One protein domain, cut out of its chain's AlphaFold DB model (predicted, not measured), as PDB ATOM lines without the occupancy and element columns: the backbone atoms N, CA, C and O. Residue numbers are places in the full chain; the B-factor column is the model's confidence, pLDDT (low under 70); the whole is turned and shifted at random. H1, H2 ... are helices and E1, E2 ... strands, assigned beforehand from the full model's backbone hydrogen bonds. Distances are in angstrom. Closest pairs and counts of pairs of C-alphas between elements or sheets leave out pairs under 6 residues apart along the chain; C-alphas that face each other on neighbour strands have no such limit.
ATOM      1  N   LEU A  62      16.005  49.789  89.324       95.50
ATOM      2  CA  LEU A  62      15.375  48.521  89.659       95.50
ATOM      3  C   LEU A  62      16.328  47.359  89.369       95.50
ATOM      4  O   LEU A  62      17.032  47.342  88.355       95.50
ATOM      5  N   TYR A  63      16.349  46.386  90.271       95.69
ATOM      6  CA  TYR A  63      17.189  45.204  90.179       95.69
ATOM      7  C   TYR A  63      16.376  43.940  90.427       95.69
ATOM      8  O   TYR A  63      15.602  43.878  91.381       95.69
ATOM      9  N   LEU A  64      16.623  42.914  89.615       94.44
ATOM     10  CA  LEU A  64      16.172  41.555  89.866       94.44
ATOM     11  C   LEU A  64      17.263  40.799  90.625       94.44
ATOM     12  O   LEU A  64      18.411  40.707  90.175       94.44
ATOM     13  N   VAL A  65      16.913  40.267  91.791       94.25
ATOM     14  CA  VAL A  65      17.818  39.503  92.646       94.25
ATOM     15  C   VAL A  65      17.422  38.036  92.642       94.25
ATOM     16  O   VAL A  65      16.283  37.698  92.957       94.25
ATOM     17  N   ASN A  66      18.384  37.168  92.316       92.19
ATOM     18  CA  ASN A  66      18.202  35.717  92.215       92.19
ATOM     19  C   ASN A  66      16.974  35.323  91.377       92.19
ATOM     20  O   ASN A  66      16.283  34.381  91.741       92.19
ATOM     21  N   GLU A  67      16.693  36.081  90.311       90.31
ATOM     22  CA  GLU A  67      15.559  35.848  89.397       90.31
ATOM     23  C   GLU A  67      14.184  35.890  90.086       90.31
ATOM     24  O   GLU A  67      13.192  35.457  89.522       90.31
ATOM     25  N   ARG A  68      14.113  36.425  91.313       88.38
ATOM     26  CA  ARG A  68      12.934  36.271  92.173       88.38
ATOM     27  C   ARG A  68      12.521  37.537  92.899       88.38
ATOM     28  O   ARG A  68      11.336  37.729  93.126       88.38
ATOM     29  N   PHE A  69      13.451  38.397  93.302       90.44
ATOM     30  CA  PHE A  69      13.132  39.569  94.124       90.44
ATOM     31  C   PHE A  69      13.383  40.867  93.368       90.44
ATOM     32  O   PHE A  69      14.485  41.085  92.868       90.44
ATOM     33  N   LEU A  70      12.386  41.748  93.338       92.62
ATOM     34  CA  LEU A  70      12.504  43.086  92.768       92.62
ATOM     35  C   LEU A  70      12.939  44.070  93.849       92.62
ATOM     36  O   LEU A  70      12.232  44.278  94.838       92.62
ATOM     37  N   VAL A  71      14.106  44.677  93.661       94.00
ATOM     38  CA  VAL A  71      14.726  45.578  94.636       94.00
ATOM     39  C   VAL A  71      15.083  46.898  93.970       94.00
ATOM     40  O   VAL A  71      15.785  46.923  92.963       94.00
ATOM     41  N   VAL A  72      14.647  48.006  94.561       94.62
ATOM     42  CA  VAL A  72      15.066  49.354  94.164       94.62
ATOM     43  C   VAL A  72      16.277  49.749  95.002       94.62
ATOM     44  O   VAL A  72      16.248  49.642  96.228       94.62
ATOM     45  N   GLY A  73      17.346  50.208  94.355       93.75
ATOM     46  CA  GLY A  73      18.585  50.599  95.034       93.75
ATOM     47  C   GLY A  73      19.405  51.622  94.256       93.75
ATOM     48  O   GLY A  73      19.222  51.806  93.052       93.75
ATOM     49  N   ARG A  74      20.355  52.274  94.933       92.94
ATOM     50  CA  ARG A  74      21.306  53.227  94.326       92.94
ATOM     51  C   ARG A  74      22.582  52.523  93.855       92.94
ATOM     52  O   ARG A  74      23.701  52.906  94.201       92.94
ATOM     53  N   GLY A  75      22.426  51.456  93.076       91.88
ATOM     54  CA  GLY A  75      23.532  50.616  92.610       91.88
ATOM     55  C   GLY A  75      23.539  49.204  93.198       91.88
ATOM     56  O   GLY A  75      22.941  48.917  94.232       91.88
ATOM     57  N   ARG A  76      24.310  48.309  92.567       92.44
ATOM     58  CA  ARG A  76      24.422  46.897  92.983       92.44
ATOM     59  C   ARG A  76      24.975  46.710  94.400       92.44
ATOM     60  O   ARG A  76      24.615  45.742  95.055       92.44
ATOM     61  N   ALA A  77      25.861  47.595  94.863       90.25
ATOM     62  CA  ALA A  77      26.431  47.514  96.211       90.25
ATOM     63  C   ALA A  77      25.375  47.783  97.296       90.25
ATOM     64  O   ALA A  77      25.340  47.081  98.304       90.25
ATOM     65  N   ASP A  78      24.492  48.750  97.042       90.81
ATOM     66  CA  ASP A  78      23.366  49.098  97.911       90.81
ATOM     67  C   ASP A  78      22.389  47.917  98.027       90.81
ATOM     68  O   ASP A  78      22.120  47.418  99.120       90.81
ATOM     69  N   VAL A  79      21.988  47.353  96.882       92.31
ATOM     70  CA  VAL A  79      21.143  46.148  96.821       92.31
ATOM     71  C   VAL A  79      21.803  44.954  97.509       92.31
ATOM     72  O   VAL A  79      21.161  44.262  98.296       92.31
ATOM     73  N   ARG A  80      23.097  44.710  97.259       91.50
ATOM     74  CA  ARG A  80      23.834  43.596  97.872       91.50
ATOM     75  C   ARG A  80      23.824  43.690  99.395       91.50
ATOM     76  O   ARG A  80      23.583  42.676 100.041       91.50
ATOM     77  N   ARG A  81      24.043  44.884  99.957       88.19
ATOM     78  CA  ARG A  81      24.027  45.110 101.410       88.19
ATOM     79  C   ARG A  81      22.681  44.724 102.020       88.19
ATOM     80  O   ARG A  81      22.655  43.991 103.003       88.19
ATOM     81  N   VAL A  82      21.580  45.170 101.413       87.44
ATOM     82  CA  VAL A  82      20.228  44.834 101.882       87.44
ATOM     83  C   VAL A  82      19.989  43.332 101.817       87.44
ATOM     84  O   VAL A  82      19.582  42.734 102.806       87.44
ATOM     85  N   MET A  83      20.304  42.704 100.686       88.50
ATOM     86  CA  MET A  83      20.099  41.267 100.487       88.50
ATOM     87  C   MET A  83      20.931  40.407 101.449       88.50
ATOM     88  O   MET A  83      20.450  39.376 101.914       88.50
ATOM     89  N   MET A  84      22.142  40.843 101.809       87.25
ATOM     90  CA  MET A  84      22.937  40.190 102.857       87.25
ATOM     91  C   MET A  84      22.272  40.285 104.235       87.25
ATOM     92  O   MET A  84      22.311  39.312 104.982       87.25
ATOM     93  N   GLY A  85      21.605  41.403 104.548       84.06
ATOM     94  CA  GLY A  85      20.780  41.538 105.757       84.06
ATOM     95  C   GLY A  85      19.607  40.549 105.813       84.06
ATOM     96  O   GLY A  85      19.189  40.158 106.895       84.06
ATOM     97  N   PHE A  86      19.136  40.078 104.654       80.69
ATOM     98  CA  PHE A  86      18.139  39.006 104.525       80.69
ATOM     99  C   PHE A  86      18.751  37.589 104.474       80.69
ATOM    100  O   PHE A  86      18.057  36.630 104.146       80.69
ATOM    101  N   GLY A  87      20.047  37.430 104.770       84.12
ATOM    102  CA  GLY A  87      20.721  36.126 104.822       84.12
ATOM    103  C   GLY A  87      21.246  35.600 103.479       84.12
ATOM    104  O   GLY A  87      21.736  34.472 103.412       84.12
ATOM    105  N   LEU A  88      21.198  36.392 102.399       83.19
ATOM    106  CA  LEU A  88      21.758  35.999 101.102       83.19
ATOM    107  C   LEU A  88      23.259  36.313 101.040       83.19
ATOM    108  O   LEU A  88      23.663  37.468 100.923       83.19
ATOM    109  N   SER A  89      24.104  35.282 101.049       79.50
ATOM    110  CA  SER A  89      25.569  35.441 101.051       79.50
ATOM    111  C   SER A  89      26.149  35.879  99.697       79.50
ATOM    112  O   SER A  89      27.116  36.641  99.647       79.50
ATOM    113  N   LYS A  90      25.561  35.429  98.578       87.12
ATOM    114  CA  LYS A  90      25.999  35.758  97.207       87.12
ATOM    115  C   LYS A  90      24.807  36.013  96.272       87.12
ATOM    116  O   LYS A  90      24.585  35.234  95.347       87.12
ATOM    117  N   PRO A  91      24.039  37.100  96.475       89.44
ATOM    118  CA  PRO A  91      22.930  37.426  95.586       89.44
ATOM    119  C   PRO A  91      23.439  37.692  94.160       89.44
ATOM    120  O   PRO A  91      24.392  38.466  93.964       89.44
ATOM    121  N   ARG A  92      22.796  37.053  93.176       92.69
ATOM    122  CA  ARG A  92      22.895  37.379  91.746       92.69
ATOM    123  C   ARG A  92      22.024  38.605  91.503       92.69
ATOM    124  O   ARG A  92      20.852  38.576  91.848       92.69
ATOM    125  N   ILE A  93      22.606  39.687  90.986       95.38
ATOM    126  CA  ILE A  93      21.940  40.995  90.869       95.38
ATOM    127  C   ILE A  93      21.985  41.447  89.411       95.38
ATOM    128  O   ILE A  93      23.051  41.821  88.904       95.38
ATOM    129  N   GLN A  94      20.825  41.467  88.770       95.19
ATOM    130  CA  GLN A  94      20.624  41.959  87.412       95.19
ATOM    131  C   GLN A  94      19.942  43.325  87.461       95.19
ATOM    132  O   GLN A  94      19.036  43.534  88.256       95.19
ATOM    133  N   GLY A  95      20.419  44.279  86.660       94.75
ATOM    134  CA  GLY A  95      19.751  45.573  86.517       94.75
ATOM    135  C   GLY A  95      18.647  45.470  85.474       94.75
ATOM    136  O   GLY A  95      18.864  44.831  84.446       94.75
ATOM    137  N   ILE A  96      17.511  46.099  85.750       94.44
ATOM    138  CA  ILE A  96      16.371  46.197  84.839       94.44
ATOM    139  C   ILE A  96      16.397  47.587  84.203       94.44
ATOM    140  O   ILE A  96      16.639  48.585  84.892       94.44
ATOM    141  N   SER A  97      16.188  47.658  82.890       93.06
ATOM    142  CA  SER A  97      16.197  48.949  82.190       93.06
ATOM    143  C   SER A  97      14.934  49.750  82.529       93.06
ATOM    144  O   SER A  97      13.861  49.161  82.581       93.06
ATOM    145  N   PRO A  98      14.996  51.086  82.699       89.12
ATOM    146  CA  PRO A  98      13.826  51.890  83.080       89.12
ATOM    147  C   PRO A  98      12.592  51.710  82.178       89.12
ATOM    148  O   PRO A  98      11.471  51.713  82.676       89.12
ATOM    149  N   GLY A  99      12.798  51.517  80.870       90.44
ATOM    150  CA  GLY A  99      11.725  51.306  79.890       90.44
ATOM    151  C   GLY A  99      11.256  49.856  79.730       90.44
ATOM    152  O   GLY A  99      10.402  49.590  78.887       90.44
ATOM    153  N   GLU A 100      11.816  48.915  80.490       91.56
ATOM    154  CA  GLU A 100      11.390  47.516  80.472       91.56
ATOM    155  C   GLU A 100       9.975  47.402  81.045       91.56
ATOM    156  O   GLU A 100       9.683  47.977  82.097       91.56
ATOM    157  N   LYS A 101       9.095  46.703  80.321       91.56
ATOM    158  CA  LYS A 101       7.694  46.507  80.698       91.56
ATOM    159  C   LYS A 101       7.507  45.144  81.341       91.56
ATOM    160  O   LYS A 101       7.962  44.141  80.796       91.56
ATOM    161  N   PHE A 102       6.800  45.133  82.458       87.94
ATOM    162  CA  PHE A 102       6.369  43.921  83.141       87.94
ATOM    163  C   PHE A 102       5.024  43.440  82.584       87.94
ATOM    164  O   PHE A 102       4.357  44.152  81.828       87.94
ATOM    165  N   GLU A 103       4.624  42.223  82.953       85.06
ATOM    166  CA  GLU A 103       3.383  41.590  82.481       85.06
ATOM    167  C   GLU A 103       2.125  42.397  82.825       85.06
ATOM    168  O   GLU A 103       1.164  42.417  82.062       85.06
ATOM    169  N   ASP A 104       2.157  43.131  83.938       84.25
ATOM    170  CA  ASP A 104       1.083  44.024  84.377       84.25
ATOM    171  C   ASP A 104       1.031  45.361  83.606       84.25
ATOM    172  O   ASP A 104       0.219  46.236  83.913       84.25
ATOM    173  N   GLY A 105       1.897  45.535  82.605       87.62
ATOM    174  CA  GLY A 105       1.980  46.719  81.756       87.62
ATOM    175  C   GLY A 105       2.756  47.890  82.363       87.62
ATOM    176  O   GLY A 105       2.995  48.872  81.649       87.62
ATOM    177  N   ARG A 106       3.186  47.806  83.630       90.81
ATOM    178  CA  ARG A 106       4.008  48.846  84.268       90.81
ATOM    179  C   ARG A 106       5.439  48.798  83.752       90.81
ATOM    180  O   ARG A 106       5.956  47.739  83.394       90.81
ATOM    181  N   THR A 107       6.098  49.950  83.736       93.69
ATOM    182  CA  THR A 107       7.533  50.036  83.449       93.69
ATOM    183  C   THR A 107       8.364  49.906  84.724       93.69
ATOM    184  O   THR A 107       7.878  50.140  85.835       93.69
ATOM    185  N   ALA A 108       9.651  49.589  84.589       92.25
ATOM    186  CA  ALA A 108      10.576  49.635  85.719       92.25
ATOM    187  C   ALA A 108      10.625  51.021  86.378       92.25
ATOM    188  O   ALA A 108      10.774  51.113  87.597       92.25
ATOM    189  N   GLU A 109      10.453  52.095  85.606       93.12
ATOM    190  CA  GLU A 109      10.355  53.451  86.144       93.12
ATOM    191  C   GLU A 109       9.108  53.648  87.021       93.12
ATOM    192  O   GLU A 109       9.202  54.244  88.098       93.12
ATOM    193  N   ASP A 110       7.964  53.094  86.612       92.88
ATOM    194  CA  ASP A 110       6.732  53.134  87.408       92.88
ATOM    195  C   ASP A 110       6.907  52.383  88.728       92.88
ATOM    196  O   ASP A 110       6.508  52.878  89.782       92.88
ATOM    197  N   ILE A 111       7.582  51.230  88.703       90.88
ATOM    198  CA  ILE A 111       7.901  50.464  89.916       90.88
ATOM    199  C   ILE A 111       8.846  51.254  90.828       90.88
ATOM    200  O   ILE A 111       8.608  51.318  92.035       90.88
ATOM    201  N   ILE A 112       9.886  51.901  90.290       92.38
ATOM    202  CA  ILE A 112      10.813  52.725  91.086       92.38
ATOM    203  C   ILE A 112      10.063  53.844  91.820       92.38
ATOM    204  O   ILE A 112      10.349  54.090  92.992       92.38
ATOM    205  N   LYS A 113       9.077  54.479  91.173       91.31
ATOM    206  CA  LYS A 113       8.253  55.546  91.772       91.31
ATOM    207  C   LYS A 113       7.393  55.071  92.948       91.31
ATOM    208  O   LYS A 113       7.028  55.888  93.785       91.31
ATOM    209  N   THR A 114       7.103  53.770  93.058       88.69
ATOM    210  CA  THR A 114       6.360  53.216  94.210       88.69
ATOM    211  C   THR A 114       7.204  53.087  95.483       88.69
ATOM    212  O   THR A 114       6.660  52.889  96.571       88.69
ATOM    213  N   ALA A 115       8.532  53.195  95.386       87.31
ATOM    214  CA  ALA A 115       9.425  53.015  96.522       87.31
ATOM    215  C   ALA A 115       9.413  54.240  97.456       87.31
ATOM    216  O   ALA A 115      10.002  55.273  97.151       87.31
ATOM    217  N   VAL A 116       8.816  54.097  98.645       82.88
ATOM    218  CA  VAL A 116       8.800  55.146  99.691       82.88
ATOM    219  C   VAL A 116      10.205  55.440 100.237       82.88
ATOM    220  O   VAL A 116      10.520  56.560 100.631       82.88
ATOM    221  N   ARG A 117      11.076  54.427 100.263       85.81
ATOM    222  CA  ARG A 117      12.466  54.520 100.726       85.81
ATOM    223  C   ARG A 117      13.383  53.728  99.807       85.81
ATOM    224  O   ARG A 117      12.956  52.755  99.197       85.81
ATOM    225  N   VAL A 118      14.650  54.130  99.726       87.88
ATOM    226  CA  VAL A 118      15.669  53.444  98.920       87.88
ATOM    227  C   VAL A 118      16.909  53.205  99.780       87.88
ATOM    228  O   VAL A 118      17.449  54.185 100.311       87.88
ATOM    229  N   PRO A 119      17.395  51.956  99.882       89.50
ATOM    230  CA  PRO A 119      16.934  50.764  99.153       89.50
ATOM    231  C   PRO A 119      15.635  50.133  99.697       89.50
ATOM    232  O   PRO A 119      15.340  50.237 100.887       89.50
ATOM    233  N   ALA A 120      14.875  49.453  98.830       90.38
ATOM    234  CA  ALA A 120      13.641  48.750  99.203       90.38
ATOM    235  C   ALA A 120      13.381  47.492  98.363       90.38
ATOM    236  O   ALA A 120      13.605  47.480  97.154       90.38
ATOM    237  N   LEU A 121      12.859  46.450  99.016       89.31
ATOM    238  CA  LEU A 121      12.262  45.281  98.369       89.31
ATOM    239  C   LEU A 121      10.825  45.638  97.971       89.31
ATOM    240  O   LEU A 121      10.019  45.953  98.843       89.31
ATOM    241  N   ILE A 122      10.526  45.610  96.674       88.94
ATOM    242  CA  ILE A 122       9.223  46.029  96.132       88.94
ATOM    243  C   ILE A 122       8.286  44.842  95.946       88.94
ATOM    244  O   ILE A 122       7.079  44.966  96.120       88.94
ATOM    245  N   GLY A 123       8.835  43.678  95.614       84.12
ATOM    246  CA  GLY A 123       8.023  42.496  95.389       84.12
ATOM    247  C   GLY A 123       8.840  41.260  95.074       84.12
ATOM    248  O   GLY A 123      10.074  41.281  95.014       84.12
ATOM    249  N   ARG A 124       8.110  40.170  94.868       81.62
ATOM    250  CA  ARG A 124       8.633  38.892  94.418       81.62
ATOM    251  C   ARG A 124       7.992  38.580  93.066       81.62
ATOM    252  O   ARG A 124       6.782  38.715  92.947       81.62
ATOM    253  N   MET A 125       8.789  38.185  92.080       71.69
ATOM    254  CA  MET A 125       8.258  37.558  90.873       71.69
ATOM    255  C   MET A 125       7.725  36.185  91.282       71.69
ATOM    256  O   MET A 125       8.463  35.385  91.866       71.69
TER     257      MET A 125
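AT A GLANCE: This is residues 62 to 125 of the 128 residues of an uncharacterized protein of Bilophila sp. 4_1_30 (UniProt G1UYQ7). A small twisted sheet of four strands, E3, E1, E2 and E4, forms the core, with one helix over each face: H1 packs on one face and the short H2 on the opposite face. A long loop of residues 96 to 107 leaves edge strand E3 and swings out on the H2 side before it comes back into H2, while the link after H1 lies at the opposite end of the longest axis. The printed part has 64 residues with four named strands and two named helices, in the order E1, E2, H1, E3, H2, E4 along the chain. The sheet runs E3, E1, E2, E4, all antiparallel, and the class is mixed, helices and strands. The whole is compact, with a radius of gyration of the C-alphas of 11.0 A and spans of 32 by 22 by 16 A.

IN THESE COORDINATES: E1, residues 62 to 65, begins at C-alpha 62 at (15.375, 48.521, 89.659) and is 9.8 A long from first to last C-alpha. After a tight link of 3 residues comes E2, residues 69 to 73, 12.3 A long. Two more residues make the tight link to H1, residues 76 to 85, which is 14.3 A long and begins at C-alpha 76 at (24.422, 46.897, 92.983). E3 is the short strand of residues 93 to 95, 6.7 A from first to last C-alpha. H2, residues 108 to 113, is 8.8 A long. E4, residues 120 to 124, is 12.0 A long and ends at C-alpha 124 at (8.633, 38.892, 94.418).

HOW THE PARTS SIT: In the sheet, E1 and E2 are inner strands, and E3 and E4 are its edge strands. E1 and E2 form a hairpin, antiparallel at 138 degrees, with N 63 and O 71 2.8 A apart and N 69 and O 65 2.9 A apart, both within hydrogen-bond range. On the other side of E1, E3 is its antiparallel neighbour at 152 degrees, with N 64 and O 94 within hydrogen-bond range at 2.8 A. E2 and E4 are antiparallel at 161 degrees, with N 72 and O 120 within hydrogen-bond range at 2.8 A. From edge to edge of the sheet the strands' lines turn by 84 degrees. E2, H1 and E3 make a split strand-helix-strand unit, two strands running the same way with a helix between them along the chain and E1 between them in the sheet; its crossover is right-handed. H1 is on the sheet at a height of 9.0 A, over E2 and only just over E1, on which 3 of its 10 C-alphas fall. On the local plane its line stands at 46 degrees to that of E2, slantwise to the strands. The closest C-alphas of H1 and E2 are those of Val 79 and Gly 73, 5.4 A apart. H1 and E4 are near each other. H2 is on the opposite face at a height of 9.2 A, over E2; on the local plane it stands at 62 degrees to E2, only just across the strands. The closest C-alphas of H2 and E2 are those of Ile 112 and Val 72, 6.2 A apart; those of H2 and E1 are Ala 108 and Leu 62, 6.3 A apart. H1 and H2 are apart. In both H1 and H2 every O i to N i+4 pair is within hydrogen-bond range.

THE WHOLE: The two C-alphas farthest apart are those of Ser 89 and Gly 105, at 32.5 A. The link from E3 to H2 is long, 12 residues, and the C-alphas of residues 96 to 107 lie 8 to 17 A from the mean of all C-alphas. The links from H1 to E3 and from H2 to E4 are short, with 7 and 6 residues. The printed part has no cut. The mean pLDDT of the printed part is 89.6, and no printed residue is under 70.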